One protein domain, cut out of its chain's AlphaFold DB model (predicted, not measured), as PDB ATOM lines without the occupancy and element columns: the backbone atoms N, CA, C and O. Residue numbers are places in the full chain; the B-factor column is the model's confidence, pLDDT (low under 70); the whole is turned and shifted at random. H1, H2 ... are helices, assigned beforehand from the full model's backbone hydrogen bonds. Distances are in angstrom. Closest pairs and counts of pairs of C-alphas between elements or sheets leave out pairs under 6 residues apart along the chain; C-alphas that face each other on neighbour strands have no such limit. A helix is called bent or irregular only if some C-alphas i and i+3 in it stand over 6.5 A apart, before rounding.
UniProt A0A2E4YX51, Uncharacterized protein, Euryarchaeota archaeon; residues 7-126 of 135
ATOM      1  N   ALA A   7      70.396  86.520 -10.517       88.62
ATOM      2  CA  ALA A   7      69.226  87.076 -11.186       88.62
ATOM      3  C   ALA A   7      68.138  86.012 -11.391       88.62
ATOM      4  O   ALA A   7      66.987  86.263 -11.053       88.62
ATOM      5  N   VAL A   8      68.521  84.816 -11.848       86.44
ATOM      6  CA  VAL A   8      67.600  83.686 -12.048       86.44
ATOM      7  C   VAL A   8      67.019  83.225 -10.713       86.44
ATOM      8  O   VAL A   8      65.807  83.098 -10.587       86.44
ATOM      9  N   LEU A   9      67.853  83.106  -9.675       90.38
ATOM     10  CA  LEU A   9      67.387  82.751  -8.331       90.38
ATOM     11  C   LEU A   9      66.393  83.780  -7.769       90.38
ATOM     12  O   LEU A   9      65.390  83.420  -7.165       90.38
ATOM     13  N   LYS A  10      66.647  85.073  -7.994       92.19
ATOM     14  CA  LYS A  10      65.721  86.136  -7.585       92.19
ATOM     15  C   LYS A  10      64.414  86.126  -8.378       92.19
ATOM     16  O   LYS A  10      63.423  86.592  -7.831       92.19
ATOM     17  N   SER A  11      64.405  85.656  -9.625       90.81
ATOM     18  CA  SER A  11      63.165  85.489 -10.401       90.81
ATOM     19  C   SER A  11      62.328  84.355  -9.822       90.81
ATOM     20  O   SER A  11      61.191  84.590  -9.435       90.81
ATOM     21  N   LEU A  12      62.948  83.191  -9.599       90.38
ATOM     22  CA  LEU A  12      62.289  82.014  -9.023       90.38
ATOM     23  C   LEU A  12      61.684  82.297  -7.642       90.38
ATOM     24  O   LEU A  12      60.548  81.932  -7.370       90.38
ATOM     25  N   VAL A  13      62.414  83.008  -6.775       94.50
ATOM     26  CA  VAL A  13      61.899  83.395  -5.448       94.50
ATOM     27  C   VAL A  13      60.715  84.358  -5.560       94.50
ATOM     28  O   VAL A  13      59.784  84.277  -4.763       94.50
ATOM     29  N   LYS A  14      60.733  85.279  -6.529       95.44
ATOM     30  CA  LYS A  14      59.617  86.211  -6.738       95.44
ATOM     31  C   LYS A  14      58.380  85.493  -7.254       95.44
ATOM     32  O   LYS A  14      57.294  85.779  -6.770       95.44
ATOM     33  N   GLU A  15      58.552  84.579  -8.198       92.12
ATOM     34  CA  GLU A  15      57.466  83.767  -8.748       92.12
ATOM     35  C   GLU A  15      56.853  82.886  -7.652       92.12
ATOM     36  O   GLU A  15      55.655  82.976  -7.407       92.12
ATOM     37  N   CYS A  16      57.683  82.183  -6.878       89.62
ATOM     38  CA  CYS A  16      57.249  81.351  -5.751       89.62
ATOM     39  C   CYS A  16      56.477  82.137  -4.674       89.62
ATOM     40  O   CYS A  16      55.452  81.684  -4.170       89.62
ATOM     41  N   LEU A  17      56.933  83.348  -4.327       92.94
ATOM     42  CA  LEU A  17      56.214  84.197  -3.372       92.94
ATOM     43  C   LEU A  17      54.857  84.664  -3.913       92.94
ATOM     44  O   LEU A  17      53.902  84.755  -3.145       92.94
ATOM     45  N   VAL A  18      54.762  84.967  -5.209       91.12
ATOM     46  CA  VAL A  18      53.492  85.341  -5.850       91.12
ATOM     47  C   VAL A  18      52.531  84.154  -5.870       91.12
ATOM     48  O   VAL A  18      51.346  84.327  -5.595       91.12
ATOM     49  N   GLU A  19      53.049  82.960  -6.129       86.12
ATOM     50  CA  GLU A  19      52.282  81.722  -6.206       86.12
ATOM     51  C   GLU A  19      51.698  81.334  -4.844       86.12
ATOM     52  O   GLU A  19      50.480  81.239  -4.732       86.12
ATOM     53  N   ILE A  20      52.507  81.281  -3.777       86.06
ATOM     54  CA  ILE A  20      52.023  81.008  -2.407       86.06
ATOM     55  C   ILE A  20      50.978  82.038  -1.971       86.06
ATOM     56  O   ILE A  20      49.991  81.692  -1.321       86.06
ATOM     57  N   LEU A  21      51.176  83.313  -2.312       82.12
ATOM     58  CA  LEU A  21      50.198  84.348  -1.991       82.12
ATOM     59  C   LEU A  21      48.901  84.156  -2.779       82.12
ATOM     60  O   LEU A  21      47.832  84.343  -2.208       82.12
ATOM     61  N   SER A  22      48.975  83.755  -4.049       75.81
ATOM     62  CA  SER A  22      47.790  83.458  -4.854       75.81
ATOM     63  C   SER A  22      47.069  82.197  -4.376       75.81
ATOM     64  O   SER A  22      45.856  82.227  -4.220       75.81
ATOM     65  N   GLU A  23      47.787  81.130  -4.033       75.06
ATOM     66  CA  GLU A  23      47.216  79.875  -3.541       75.06
ATOM     67  C   GLU A  23      46.661  80.016  -2.123       75.06
ATOM     68  O   GLU A  23      45.596  79.486  -1.822       75.06
ATOM     69  N   GLY A  24      47.324  80.784  -1.256       63.56
ATOM     70  CA  GLY A  24      46.844  81.076   0.093       63.56
ATOM     71  C   GLY A  24      45.614  81.992   0.115       63.56
ATOM     72  O   GLY A  24      44.750  81.817   0.973       63.56
ATOM     73  N   LEU A  25      45.496  82.941  -0.827       58.75
ATOM     74  CA  LEU A  25      44.290  83.774  -0.968       58.75
ATOM     75  C   LEU A  25      43.145  83.046  -1.689       58.75
ATOM     76  O   LEU A  25      41.988  83.246  -1.327       58.75
ATOM     77  N   VAL A  26      43.445  82.229  -2.706       56.47
ATOM     78  CA  VAL A  26      42.440  81.531  -3.534       56.47
ATOM     79  C   VAL A  26      41.981  80.218  -2.881       56.47
ATOM     80  O   VAL A  26      40.813  79.849  -2.996       56.47
ATOM     81  N   GLY A  27      42.850  79.542  -2.123       52.12
ATOM     82  CA  GLY A  27      42.581  78.270  -1.440       52.12
ATOM     83  C   GLY A  27      41.665  78.362  -0.214       52.12
ATOM     84  O   GLY A  27      41.203  77.337   0.275       52.12
ATOM     85  N   ALA A  28      41.344  79.570   0.261       54.22
ATOM     86  CA  ALA A  28      40.308  79.781   1.279       54.22
ATOM     87  C   ALA A  28      38.878  79.820   0.694       54.22
ATOM     88  O   ALA A  28      37.914  80.025   1.434       54.22
ATOM     89  N   SER A  29      38.714  79.643  -0.623       53.84
ATOM     90  CA  SER A  29      37.402  79.550  -1.266       53.84
ATOM     91  C   SER A  29      36.963  78.087  -1.352       53.84
ATOM     92  O   SER A  29      37.212  77.390  -2.334       53.84
ATOM     93  N   GLU A  30      36.307  77.611  -0.293       56.59
ATOM     94  CA  GLU A  30      35.488  76.396  -0.332       56.59
ATOM     95  C   GLU A  30      34.578  76.405  -1.578       56.59
ATOM     96  O   GLU A  30      33.946  77.402  -1.935       56.59
ATOM     97  N   GLN A  31      34.560  75.262  -2.251       56.84
ATOM     98  CA  GLN A  31      34.020  74.994  -3.576       56.84
ATOM     99  C   GLN A  31      32.530  75.365  -3.710       56.84
ATOM    100  O   GLN A  31      31.636  74.582  -3.388       56.84
ATOM    101  N   ILE A  32      32.236  76.545  -4.265       60.94
ATOM    102  CA  ILE A  32      30.872  76.914  -4.668       60.94
ATOM    103  C   ILE A  32      30.504  76.102  -5.923       60.94
ATOM    104  O   ILE A  32      30.884  76.440  -7.043       60.94
ATOM    105  N   GLN A  33      29.754  75.011  -5.749       55.78
ATOM    106  CA  GLN A  33      29.163  74.244  -6.852       55.78
ATOM    107  C   GLN A  33      28.069  75.072  -7.558       55.78
ATOM    108  O   GLN A  33      26.924  75.140  -7.104       55.78
ATOM    109  N   GLU A  34      28.390  75.703  -8.692       61.81
ATOM    110  CA  GLU A  34      27.390  76.383  -9.527       61.81
ATOM    111  C   GLU A  34      26.524  75.344 -10.272       61.81
ATOM    112  O   GLU A  34      26.994  74.611 -11.143       61.81
ATOM    113  N   SER A  35      25.225  75.286  -9.962       59.97
ATOM    114  CA  SER A  35      24.257  74.415 -10.647       59.97
ATOM    115  C   SER A  35      23.799  75.014 -11.981       59.97
ATOM    116  O   SER A  35      22.635  75.369 -12.179       59.97
ATOM    117  N   LYS A  36      24.705  75.131 -12.954       54.56
ATOM    118  CA  LYS A  36      24.330  75.612 -14.288       54.56
ATOM    119  C   LYS A  36      24.101  74.456 -15.253       54.56
ATOM    120  O   LYS A  36      24.979  74.051 -16.005       54.56
ATOM    121  N   GLN A  37      22.869  73.951 -15.248       55.31
ATOM    122  CA  GLN A  37      22.337  73.115 -16.323       55.31
ATOM    123  C   GLN A  37      22.541  73.843 -17.662       55.31
ATOM    124  O   GLN A  37      21.970  74.914 -17.894       55.31
ATOM    125  N   ILE A  38      23.360  73.270 -18.548       52.94
ATOM    126  CA  ILE A  38      23.522  73.733 -19.928       52.94
ATOM    127  C   ILE A  38      22.237  73.357 -20.673       52.94
ATOM    128  O   ILE A  38      22.146  72.349 -21.365       52.94
ATOM    129  N   SER A  39      21.197  74.167 -20.490       54.09
ATOM    130  CA  SER A  39      20.033  74.137 -21.365       54.09
ATOM    131  C   SER A  39      20.458  74.706 -22.716       54.09
ATOM    132  O   SER A  39      20.908  75.852 -22.808       54.09
ATOM    133  N   SER A  40      20.360  73.861 -23.744       54.62
ATOM    134  CA  SER A  40      20.565  74.172 -25.160       54.62
ATOM    135  C   SER A  40      20.058  75.575 -25.504       54.62
ATOM    136  O   SER A  40      18.855  75.859 -25.522       54.62
ATOM    137  N   ARG A  41      20.997  76.495 -25.750       51.56
ATOM    138  CA  ARG A  41      20.675  77.888 -26.044       51.56
ATOM    139  C   ARG A  41      20.247  78.005 -27.502       51.56
ATOM    140  O   ARG A  41      21.063  78.226 -28.390       51.56
ATOM    141  N   ARG A  42      18.930  77.945 -27.712       56.59
ATOM    142  CA  ARG A  42      18.249  78.663 -28.799       56.59
ATOM    143  C   ARG A  42      18.827  80.080 -28.902       56.59
ATOM    144  O   ARG A  42      18.992  80.759 -27.885       56.59
ATOM    145  N   THR A  43      19.138  80.516 -30.118       54.12
ATOM    146  CA  THR A  43      19.655  81.852 -30.441       54.12
ATOM    147  C   THR A  43      18.678  82.930 -29.965       54.12
ATOM    148  O   THR A  43      17.676  83.233 -30.603       54.12
ATOM    149  N   ALA A  44      18.946  83.497 -28.788       59.56
ATOM    150  CA  ALA A  44      18.166  84.595 -28.228       59.56
ATOM    151  C   ALA A  44      18.711  85.944 -28.735       59.56
ATOM    152  O   ALA A  44      19.934  86.119 -28.768       59.56
ATOM    153  N   PRO A  45      17.845  86.912 -29.087       55.53
ATOM    154  CA  PRO A  45      18.272  88.195 -29.634       55.53
ATOM    155  C   PRO A  45      19.061  89.008 -28.600       55.53
ATOM    156  O   PRO A  45      18.799  88.950 -27.394       55.53
ATOM    157  N   ALA A  46      20.038  89.771 -29.095       59.50
ATOM    158  CA  ALA A  46      20.931  90.610 -28.307       59.50
ATOM    159  C   ALA A  46      20.140  91.555 -27.382       59.50
ATOM    160  O   ALA A  46      19.504  92.515 -27.822       59.50
ATOM    161  N   LYS A  47      20.177  91.284 -26.071       57.12
ATOM    162  CA  LYS A  47      19.587  92.169 -25.062       57.12
ATOM    163  C   LYS A  47      20.417  93.449 -24.978       57.12
ATOM    164  O   LYS A  47      21.593  93.415 -24.623       57.12
ATOM    165  N   LYS A  48      19.771  94.579 -25.278       56.84
ATOM    166  CA  LYS A  48      20.286  95.936 -25.053       56.84
ATOM    167  C   LYS A  48      20.791  96.056 -23.608       56.84
ATOM    168  O   LYS A  48      20.073  95.696 -22.672       56.84
ATOM    169  N   ARG A  49      22.031  96.531 -23.442       57.44
ATOM    170  CA  ARG A  49      22.674  96.760 -22.138       57.44
ATOM    171  C   ARG A  49      21.793  97.726 -21.345       57.44
ATOM    172  O   ARG A  49      21.588  98.859 -21.769       57.44
ATOM    173  N   LYS A  50      21.218  97.258 -20.234       57.31
ATOM    174  CA  LYS A  50      20.502  98.137 -19.305       57.31
ATOM    175  C   LYS A  50      21.516  99.100 -18.668       57.31
ATOM    176  O   LYS A  50      22.646  98.673 -18.425       57.31
ATOM    177  N   PRO A  51      21.138 100.361 -18.402       56.66
ATOM    178  CA  PRO A  51      22.005 101.294 -17.694       56.66
ATOM    179  C   PRO A  51      22.355 100.718 -16.318       56.66
ATOM    180  O   PRO A  51      21.482 100.194 -15.620       56.66
ATOM    181  N   VAL A  52      23.642 100.775 -15.971       58.75
ATOM    182  CA  VAL A  52      24.174 100.365 -14.668       58.75
ATOM    183  C   VAL A  52      23.439 101.177 -13.603       58.75
ATOM    184  O   VAL A  52      23.485 102.407 -13.612       58.75
ATOM    185  N   LYS A  53      22.669 100.500 -12.747       57.38
ATOM    186  CA  LYS A  53      21.986 101.153 -11.631       57.38
ATOM    187  C   LYS A  53      23.022 101.546 -10.576       57.38
ATOM    188  O   LYS A  53      24.003 100.836 -10.386       57.38
ATOM    189  N   LYS A  54      22.754 102.689  -9.939       60.69
ATOM    190  CA  LYS A  54      23.512 103.326  -8.854       60.69
ATOM    191  C   LYS A  54      23.970 102.316  -7.796       60.69
ATOM    192  O   LYS A  54      23.228 101.379  -7.519       60.69
ATOM    193  N   ASP A  55      25.155 102.562  -7.239       64.69
ATOM    194  CA  ASP A  55      25.854 101.797  -6.199       64.69
ATOM    195  C   ASP A  55      24.910 101.014  -5.274       64.69
ATOM    196  O   ASP A  55      24.349 101.558  -4.328       64.69
ATOM    197  N   VAL A  56      24.742  99.721  -5.565       70.19
ATOM    198  CA  VAL A  56      23.924  98.770  -4.781       70.19
ATOM    199  C   VAL A  56      24.686  98.265  -3.541       70.19
ATOM    200  O   VAL A  56      24.110  97.704  -2.615       70.19
ATOM    201  N   ILE A  57      25.993  98.531  -3.503       72.31
ATOM    202  CA  ILE A  57      26.951  98.100  -2.482       72.31
ATOM    203  C   ILE A  57      26.505  98.436  -1.038       72.31
ATOM    204  O   ILE A  57      26.528  97.535  -0.200       72.31
ATOM    205  N   PRO A  58      26.048  99.662  -0.701       71.75
ATOM    206  CA  PRO A  58      25.666  99.983   0.675       71.75
ATOM    207  C   PRO A  58      24.385  99.276   1.149       71.75
ATOM    208  O   PRO A  58      24.223  99.081   2.349       71.75
ATOM    209  N   GLU A  59      23.473  98.882   0.254       78.88
ATOM    210  CA  GLU A  59      22.257  98.145   0.637       78.88
ATOM    211  C   GLU A  59      22.553  96.664   0.874       78.88
ATOM    212  O   GLU A  59      22.042  96.077   1.826       78.88
ATOM    213  N   THR A  60      23.436  96.072   0.066       80.19
ATOM    214  CA  THR A  60      23.857  94.676   0.243       80.19
ATOM    215  C   THR A  60      24.674  94.470   1.511       80.19
ATOM    216  O   THR A  60      24.499  93.464   2.187       80.19
ATOM    217  N   VAL A  61      25.526  95.433   1.876       81.06
ATOM    218  CA  VAL A  61      26.399  95.320   3.054       81.06
ATOM    219  C   VAL A  61      25.617  95.422   4.369       81.06
ATOM    220  O   VAL A  61      25.950  94.733   5.331       81.06
ATOM    221  N   LYS A  62      24.514  96.184   4.390       83.94
ATOM    222  CA  LYS A  62      23.594  96.245   5.541       83.94
ATOM    223  C   LYS A  62      22.909  94.914   5.850       83.94
ATOM    224  O   LYS A  62      22.510  94.701   6.982       83.94
ATOM    225  N   GLY A  63      22.753  94.035   4.859       85.69
ATOM    226  CA  GLY A  63      22.199  92.695   5.071       85.69
ATOM    227  C   GLY A  63      23.222  91.665   5.562       85.69
ATOM    228  O   GLY A  63      22.827  90.556   5.902       85.69
ATOM    229  N   ILE A  64      24.517  92.004   5.559       87.75
ATOM    230  CA  ILE A  64      25.614  91.087   5.914       87.75
ATOM    231  C   ILE A  64      26.004  91.241   7.382       87.75
ATOM    232  O   ILE A  64      26.312  90.255   8.046       87.75
ATOM    233  N   THR A  65      26.028  92.473   7.886       89.44
ATOM    234  CA  THR A  65      26.449  92.757   9.256       89.44
ATOM    235  C   THR A  65      25.775  94.014   9.786       89.44
ATOM    236  O   THR A  65      25.594  94.984   9.047       89.44
ATOM    237  N   ASP A  66      25.441  94.006  11.073       91.12
ATOM    238  CA  ASP A  66      24.888  95.157  11.793       91.12
ATOM    239  C   ASP A  66      25.983  96.067  12.381       91.12
ATOM    240  O   ASP A  66      25.687  97.180  12.814       91.12
ATOM    241  N   ASP A  67      27.251  95.628  12.387       94.31
ATOM    242  CA  ASP A  67      28.380  96.411  12.906       94.31
ATOM    243  C   ASP A  67      28.773  97.542  11.928       94.31
ATOM    244  O   ASP A  67      29.228  97.255  10.813       94.31
ATOM    245  N   PRO A  68      28.671  98.830  12.325       88.56
ATOM    246  CA  PRO A  68      29.007  99.971  11.472       88.56
ATOM    247  C   PRO A  68      30.453  99.986  10.961       88.56
ATOM    248  O   PRO A  68      30.701 100.468   9.852       88.56
ATOM    249  N   LEU A  69      31.412  99.474  11.743       89.44
ATOM    250  CA  LEU A  69      32.817  99.407  11.332       89.44
ATOM    251  C   LEU A  69      33.022  98.308  10.286       89.44
ATOM    252  O   LEU A  69      33.752  98.477   9.313       89.44
ATOM    253  N   MET A  70      32.347  97.179  10.457       92.75
ATOM    254  CA  MET A  70      32.432  96.076   9.509       92.75
ATOM    255  C   MET A  70      31.716  96.410   8.191       92.75
ATOM    256  O   MET A  70      32.188  96.038   7.114       92.75
ATOM    257  N   GLN A  71      30.634  97.192   8.250       92.75
ATOM    258  CA  GLN A  71      29.956  97.709   7.060       92.75
ATOM    259  C   GLN A  71      30.862  98.610   6.210       92.75
ATOM    260  O   GLN A  71      30.839  98.513   4.982       92.75
ATOM    261  N   SER A  72      31.671  99.481   6.823       89.38
ATOM    262  CA  SER A  72      32.581 100.339   6.053       89.38
ATOM    263  C   SER A  72      33.676  99.519   5.370       89.38
ATOM    264  O   SER A  72      33.910  99.696   4.175       89.38
ATOM    265  N   ILE A  73      34.255  98.543   6.076       92.06
ATOM    266  CA  ILE A  73      35.277  97.642   5.527       92.06
ATOM    267  C   ILE A  73      34.728  96.846   4.336       92.06
ATOM    268  O   ILE A  73      35.377  96.766   3.292       92.06
ATOM    269  N   PHE A  74      33.525  96.279   4.446       92.75
ATOM    270  CA  PHE A  74      32.920  95.529   3.343       92.75
ATOM    271  C   PHE A  74      32.520  96.416   2.167       92.75
ATOM    272  O   PHE A  74      32.681  96.004   1.018       92.75
ATOM    273  N   ALA A  75      32.039  97.635   2.422       89.75
ATOM    274  CA  ALA A  75      31.735  98.579   1.354       89.75
ATOM    275  C   ALA A  75      32.997  98.976   0.572       89.75
ATOM    276  O   ALA A  75      32.957  99.023  -0.660       89.75
ATOM    277  N   ASP A  76      34.109  99.209   1.268       89.31
ATOM    278  CA  ASP A  76      35.387  99.551   0.644       89.31
ATOM    279  C   ASP A  76      35.975  98.354  -0.112       89.31
ATOM    280  O   ASP A  76      36.348  98.487  -1.277       89.31
ATOM    281  N   THR A  77      35.930  97.157   0.478       89.94
ATOM    282  CA  THR A  77      36.391  95.911  -0.164       89.94
ATOM    283  C   THR A  77      35.594  95.592  -1.431       89.94
ATOM    284  O   THR A  77      36.164  95.219  -2.460       89.94
ATOM    285  N   ALA A  78      34.271  95.765  -1.389       87.12
ATOM    286  CA  ALA A  78      33.402  95.538  -2.539       87.12
ATOM    287  C   ALA A  78      33.638  96.559  -3.665       87.12
ATOM    288  O   ALA A  78      33.420  96.238  -4.834       87.12
ATOM    289  N   ARG A  79      34.077  97.780  -3.329       86.00
ATOM    290  CA  ARG A  79      34.360  98.842  -4.304       86.00
ATOM    291  C   ARG A  79      35.727  98.711  -4.958       86.00
ATOM    292  O   ARG A  79      35.822  98.923  -6.161       86.00
ATOM    293  N   THR A  80      36.774  98.418  -4.194       86.81
ATOM    294  CA  THR A  80      38.150  98.456  -4.708       86.81
ATOM    295  C   THR A  80      38.669  97.047  -4.960       86.81
ATOM    296  O   THR A  80      38.775  96.622  -6.109       86.81
ATOM    297  N   THR A  81      38.898  96.280  -3.897       87.38
ATOM    298  CA  THR A  81      39.586  94.985  -3.953       87.38
ATOM    299  C   THR A  81      38.863  93.966  -4.830       87.38
ATOM    300  O   THR A  81      39.480  93.352  -5.699       87.38
ATOM    301  N   LEU A  82      37.548  93.809  -4.663       84.62
ATOM    302  CA  LEU A  82      36.782  92.816  -5.422       84.62
ATOM    303  C   LEU A  82      36.691  93.177  -6.914       84.62
ATOM    304  O   LEU A  82      36.741  92.306  -7.789       84.62
ATOM    305  N   GLN A  83      36.591  94.474  -7.216       84.12
ATOM    306  CA  GLN A  83      36.577  94.971  -8.588       84.12
ATOM    307  C   GLN A  83      37.942  94.773  -9.265       84.12
ATOM    308  O   GLN A  83      37.995  94.388 -10.436       84.12
ATOM    309  N   GLU A  84      39.038  95.001  -8.541       83.88
ATOM    310  CA  GLU A  84      40.404  94.792  -9.030       83.88
ATOM    311  C   GLU A  84      40.696  93.313  -9.310       83.88
ATOM    312  O   GLU A  84      41.172  92.992 -10.401       83.88
ATOM    313  N   GLN A  85      40.319  92.408  -8.401       80.69
ATOM    314  CA  GLN A  85      40.462  90.959  -8.596       80.69
ATOM    315  C   GLN A  85      39.668  90.464  -9.812       80.69
ATOM    316  O   GLN A  85      40.226  89.827 -10.706       80.69
ATOM    317  N   THR A  86      38.393  90.858  -9.922       80.44
ATOM    318  CA  THR A  86      37.538  90.488 -11.066       80.44
ATOM    319  C   THR A  86      38.120  90.975 -12.402       80.44
ATOM    320  O   THR A  86      37.967  90.329 -13.443       80.44
ATOM    321  N   ASN A  87      38.772  92.141 -12.407       79.81
ATOM    322  CA  ASN A  87      39.413  92.678 -13.605       79.81
ATOM    323  C   ASN A  87      40.716  91.943 -13.952       79.81
ATOM    324  O   ASN A  87      41.000  91.776 -15.139       79.81
ATOM    325  N   ALA A  88      41.477  91.488 -12.953       72.44
ATOM    326  CA  ALA A  88      42.699  90.709 -13.149       72.44
ATOM    327  C   ALA A  88      42.406  89.298 -13.692       72.44
ATOM    328  O   ALA A  88      43.042  88.867 -14.656       72.44
ATOM    329  N   GLU A  89      41.386  88.618 -13.162       73.75
ATOM    330  CA  GLU A  89      40.980  87.272 -13.606       73.75
ATOM    331  C   GLU A  89      40.495  87.228 -15.062       73.75
ATOM    332  O   GLU A  89      40.603  86.212 -15.747       73.75
ATOM    333  N   ARG A  90      39.995  88.349 -15.589       71.25
ATOM    334  CA  ARG A  90      39.573  88.444 -16.994       71.25
ATOM    335  C   ARG A  90      40.723  88.388 -18.002       71.25
ATOM    336  O   ARG A  90      40.439  88.393 -19.203       71.25
ATOM    337  N   ASN A  91      41.985  88.332 -17.569       61.56
ATOM    338  CA  ASN A  91      43.142  88.206 -18.453       61.56
ATOM    339  C   ASN A  91      43.754  86.784 -18.408       61.56
ATOM    340  O   ASN A  91      44.725  86.555 -17.691       61.56
ATOM    341  N   PRO A  92      43.259  85.822 -19.213       55.50
ATOM    342  CA  PRO A  92      43.672  84.412 -19.169       55.50
ATOM    343  C   PRO A  92      45.055  84.113 -19.790       55.50
ATOM    344  O   PRO A  92      45.364  82.961 -20.081       55.50
ATOM    345  N   ARG A  93      45.900  85.119 -20.056       54.91
ATOM    346  CA  ARG A  93      47.135  84.953 -20.850       54.91
ATOM    347  C   ARG A  93      48.369  84.458 -20.080       54.91
ATOM    348  O   ARG A  93      49.407  84.308 -20.709       54.91
ATOM    349  N   VAL A  94      48.287  84.207 -18.772       54.69
ATOM    350  CA  VAL A  94      49.485  83.969 -17.935       54.69
ATOM    351  C   VAL A  94      49.704  82.494 -17.545       54.69
ATOM    352  O   VAL A  94      50.782  82.156 -17.091       54.69
ATOM    353  N   ILE A  95      48.748  81.580 -17.766       51.78
ATOM    354  CA  ILE A  95      48.784  80.231 -17.140       51.78
ATOM    355  C   ILE A  95      49.106  79.087 -18.136       51.78
ATOM    356  O   ILE A  95      49.088  77.908 -17.793       51.78
ATOM    357  N   ALA A  96      49.429  79.379 -19.398       43.34
ATOM    358  CA  ALA A  96      49.641  78.333 -20.405       43.34
ATOM    359  C   ALA A  96      51.118  77.892 -20.532       43.34
ATOM    360  O   ALA A  96      51.804  78.316 -21.455       43.34
ATOM    361  N   GLY A  97      51.556  76.974 -19.660       54.50
ATOM    362  CA  GLY A  97      52.599  75.980 -19.966       54.50
ATOM    363  C   GLY A  97      54.052  76.459 -19.994       54.50
ATOM    364  O   GLY A  97      54.697  76.398 -21.041       54.50
ATOM    365  N   ASP A  98      54.603  76.832 -18.839       61.56
ATOM    366  CA  ASP A  98      56.035  77.103 -18.729       61.56
ATOM    367  C   ASP A  98      56.853  75.806 -18.621       61.56
ATOM    368  O   ASP A  98      56.541  74.872 -17.883       61.56
ATOM    369  N   THR A  99      57.945  75.759 -19.386       57.97
ATOM    370  CA  THR A  99      58.900  74.635 -19.486       57.97
ATOM    371  C   THR A  99      59.380  74.089 -18.133       57.97
ATOM    372  O   THR A  99      59.682  72.900 -18.018       57.97
ATOM    373  N   ILE A 100      59.384  74.930 -17.095       56.69
ATOM    374  CA  ILE A 100      59.779  74.580 -15.727       56.69
ATOM    375  C   ILE A 100      58.761  73.638 -15.074       56.69
ATOM    376  O   ILE A 100      59.159  72.642 -14.466       56.69
ATOM    377  N   SER A 101      57.461  73.868 -15.277       61.84
ATOM    378  CA  SER A 101      56.393  73.002 -14.759       61.84
ATOM    379  C   SER A 101      56.506  71.573 -15.300       61.84
ATOM    380  O   SER A 101      56.155  70.618 -14.617       61.84
ATOM    381  N   THR A 102      57.057  71.414 -16.509       64.31
ATOM    382  CA  THR A 102      57.280  70.092 -17.115       64.31
ATOM    383  C   THR A 102      58.485  69.381 -16.493       64.31
ATOM    384  O   THR A 102      58.414  68.184 -16.240       64.31
ATOM    385  N   SER A 103      59.572  70.104 -16.191       59.84
ATOM    386  CA  SER A 103      60.753  69.513 -15.539       59.84
ATOM    387  C   SER A 103      60.510  69.111 -14.083       59.84
ATOM    388  O   SER A 103      60.993  68.070 -13.653       59.84
ATOM    389  N   VAL A 104      59.720  69.889 -13.336       62.75
ATOM    390  CA  VAL A 104      59.392  69.592 -11.929       62.75
ATOM    391  C   VAL A 104      58.461  68.382 -11.814       62.75
ATOM    392  O   VAL A 104      58.533  67.648 -10.838       62.75
ATOM    393  N   ALA A 105      57.633  68.123 -12.829       64.75
ATOM    394  CA  ALA A 105      56.804  66.921 -12.886       64.75
ATOM    395  C   ALA A 105      57.606  65.628 -13.144       64.75
ATOM    396  O   ALA A 105      57.069  64.538 -12.948       64.75
ATOM    397  N   GLN A 106      58.852  65.736 -13.619       63.19
ATOM    398  CA  GLN A 106      59.675  64.593 -14.018       63.19
ATOM    399  C   GLN A 106      60.693  64.165 -12.943       63.19
ATOM    400  O   GLN A 106      61.143  63.021 -12.968       63.19
ATOM    401  N   GLU A 107      61.045  65.046 -12.006       65.25
ATOM    402  CA  GLU A 107      62.038  64.791 -10.951       65.25
ATOM    403  C   GLU A 107      61.368  64.409  -9.615       65.25
ATOM    404  O   GLU A 107      60.253  64.843  -9.315       65.25
ATOM    405  N   ASP A 108      62.047  63.596  -8.797       59.91
ATOM    406  CA  ASP A 108      61.556  63.203  -7.469       59.91
ATOM    407  C   ASP A 108      61.659  64.379  -6.480       59.91
ATOM    408  O   ASP A 108      62.738  64.888  -6.167       59.91
ATOM    409  N   LEU A 109      60.504  64.809  -5.969       63.91
ATOM    410  CA  LEU A 109      60.344  65.962  -5.080       63.91
ATOM    411  C   LEU A 109      61.130  65.808  -3.763       63.91
ATOM    412  O   LEU A 109      61.469  66.811  -3.131       63.91
ATOM    413  N   GLY A 110      61.445  64.576  -3.345       65.19
ATOM    414  CA  GLY A 110      62.210  64.315  -2.121       65.19
ATOM    415  C   GLY A 110      63.635  64.878  -2.149       65.19
ATOM    416  O   GLY A 110      64.105  65.407  -1.138       65.19
ATOM    417  N   ASP A 111      64.296  64.832  -3.308       63.91
ATOM    418  CA  ASP A 111      65.679  65.305  -3.467       63.91
ATOM    419  C   ASP A 111      65.736  66.839  -3.604       63.91
ATOM    420  O   ASP A 111      66.656  67.500  -3.123       63.91
ATOM    421  N   LEU A 112      64.684  67.441  -4.173       62.84
ATOM    422  CA  LEU A 112      64.596  68.883  -4.415       62.84
ATOM    423  C   LEU A 112      64.354  69.704  -3.133       62.84
ATOM    424  O   LEU A 112      64.871  70.817  -2.998       62.84
ATOM    425  N   PHE A 113      63.577  69.174  -2.181       64.50
ATOM    426  CA  PHE A 113      63.188  69.897  -0.959       64.50
ATOM    427  C   PHE A 113      63.961  69.485   0.302       64.50
ATOM    428  O   PHE A 113      63.946  70.234   1.285       64.50
ATOM    429  N   GLY A 114      64.663  68.347   0.293       66.62
ATOM    430  CA  GLY A 114      65.333  67.807   1.481       66.62
ATOM    431  C   GLY A 114      66.421  68.719   2.061       66.62
ATOM    432  O   GLY A 114      66.485  68.930   3.273       66.62
ATOM    433  N   GLU A 115      67.260  69.320   1.213       63.19
ATOM    434  CA  GLU A 115      68.359  70.182   1.674       63.19
ATOM    435  C   GLU A 115      67.888  71.615   1.984       63.19
ATOM    436  O   GLU A 115      68.360  72.255   2.929       63.19
ATOM    437  N   ALA A 116      66.897  72.117   1.241       65.56
ATOM    438  CA  ALA A 116      66.345  73.449   1.451       65.56
ATOM    439  C   ALA A 116      65.567  73.534   2.771       65.56
ATOM    440  O   ALA A 116      65.816  74.453   3.553       65.56
ATOM    441  N   ALA A 117      64.681  72.572   3.055       70.44
ATOM    442  CA  ALA A 117      63.829  72.581   4.246       70.44
ATOM    443  C   ALA A 117      64.628  72.707   5.557       70.44
ATOM    444  O   ALA A 117      64.243  73.466   6.448       70.44
ATOM    445  N   ASN A 118      65.791  72.052   5.644       73.62
ATOM    446  CA  ASN A 118      66.675  72.130   6.811       73.62
ATOM    447  C   ASN A 118      67.249  73.539   7.043       73.62
ATOM    448  O   ASN A 118      67.369  73.979   8.187       73.62
ATOM    449  N   ASN A 119      67.540  74.290   5.976       75.50
ATOM    450  CA  ASN A 119      68.024  75.669   6.082       75.50
ATOM    451  C   ASN A 119      66.927  76.629   6.574       75.50
ATOM    452  O   ASN A 119      67.199  77.515   7.388       75.50
ATOM    453  N   TRP A 120      65.680  76.431   6.134       71.88
ATOM    454  CA  TRP A 120      64.527  77.203   6.621       71.88
ATOM    455  C   TRP A 120      64.210  76.889   8.079       71.88
ATOM    456  O   TRP A 120      64.022  77.811   8.870       71.88
ATOM    457  N   ALA A 121      64.219  75.610   8.456       76.44
ATOM    458  CA  ALA A 121      64.034  75.194   9.842       76.44
ATOM    459  C   ALA A 121      65.123  75.788  10.746       76.44
ATOM    460  O   ALA A 121      64.820  76.346  11.799       76.44
ATOM    461  N   SER A 122      66.384  75.763  10.301       75.56
ATOM    462  CA  SER A 122      67.476  76.372  11.056       75.56
ATOM    463  C   SER A 122      67.336  77.887  11.178       75.56
ATOM    464  O   SER A 122      67.767  78.422  12.186       75.56
ATOM    465  N   LEU A 123      66.765  78.597  10.204       75.31
ATOM    466  CA  LEU A 123      66.553  80.047  10.304       75.31
ATOM    467  C   LEU A 123      65.328  80.411  11.152       75.31
ATOM    468  O   LEU A 123      65.362  81.406  11.874       75.31
ATOM    469  N   ALA A 124      64.262  79.613  11.082       76.75
ATOM    470  CA  ALA A 124      63.039  79.825  11.852       76.75
ATOM    471  C   ALA A 124      63.219  79.480  13.340       76.75
ATOM    472  O   ALA A 124      62.652  80.151  14.199       76.75
ATOM    473  N   PHE A 125      64.038  78.465  13.636       81.19
ATOM    474  CA  PHE A 125      64.275  77.961  14.990       81.19
ATOM    475  C   PHE A 125      65.724  78.117  15.460       81.19
ATOM    476  O   PHE A 125      66.078  77.559  16.497       81.19
ATOM    477  N   SER A 126      66.581  78.879  14.760       72.44
ATOM    478  CA  SER A 126      67.860  79.281  15.357       72.44
ATOM    479  C   SER A 126      67.533  80.123  16.580       72.44
ATOM    480  O   SER A 126      67.087  81.263  16.439       72.44
TER     481      SER A 126
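This is residues 7 to 126 of the 135 residues of an uncharacterized protein of Euryarchaeota archaeon (UniProt A0A2E4YX51). The model is an open, spread-out string of helices with no common core, in which the one packed piece is a small helical hairpin of H2 and H3. H1 stands free of it, a wide loop of residues 27 to 56 sweeps from H1 to H2, and H4 follows the hairpin before a link leads away to H5 and H6, far from it. The printed part has 120 residues with six named helices, in the order H1 to H6, and no named strand; the class is all helix. It is extended, with a radius of gyration of the C-alphas of 22.4 A and spans of 58 by 46 by 30 A.

H1, residues 7 to 26, is the longest helix; it begins at C-alpha 7 at (69.226, 87.076, -11.186) and is 28.4 A from first to last C-alpha. H2 is residues 57 to 62, 8.9 A long. H3 is residues 68 to 79, 16.7 A long, and begins at C-alpha 68 at (29.007, 99.971, 11.472). H4 is residues 81 to 89, 12.4 A long, and H5 is residues 99 to 104, 9.1 A long. H6, residues 109 to 124, is 22.0 A long and ends at C-alpha 124 at (63.039, 79.825, 11.852). H6 is irregular, with C-alphas 112 and 115 at 7.3 A, and has a kink of 32 degrees near residue 116.

H1 is apart from H2, H3, H4, H5 and H6. H2 and H3 form a helical hairpin: they touch, with the closest C-alphas those of Val 61 and Gln 71, 5.9 A apart. Their lines stand at a shallow tilt of 30 degrees, and they run opposite ways. H3 and H4 meet only through their link of one residue, and are near each other, with 6 pairs of C-alphas within 10 A. H4 and H5 are apart. H5 and H6 meet only through their link. In H1, H3, H4 and H5 every O i to N i+4 pair is within hydrogen-bond range; in H2 it is 1 of 2 pairs and in H6 8 of 12.

The C-alphas farthest apart are those of Pro 45 and Ser 126, 67.5 A. The printed part has no cut. The link from H1 to H2, 30 residues, is long; the link from H4 to H5, 9 residues, is short. The links from H2 to H3, H3 to H4 and H5 to H6 are tight. The mean pLDDT of the printed part is 71.6, and residues 24 to 55 and 91 to 116 are under 70.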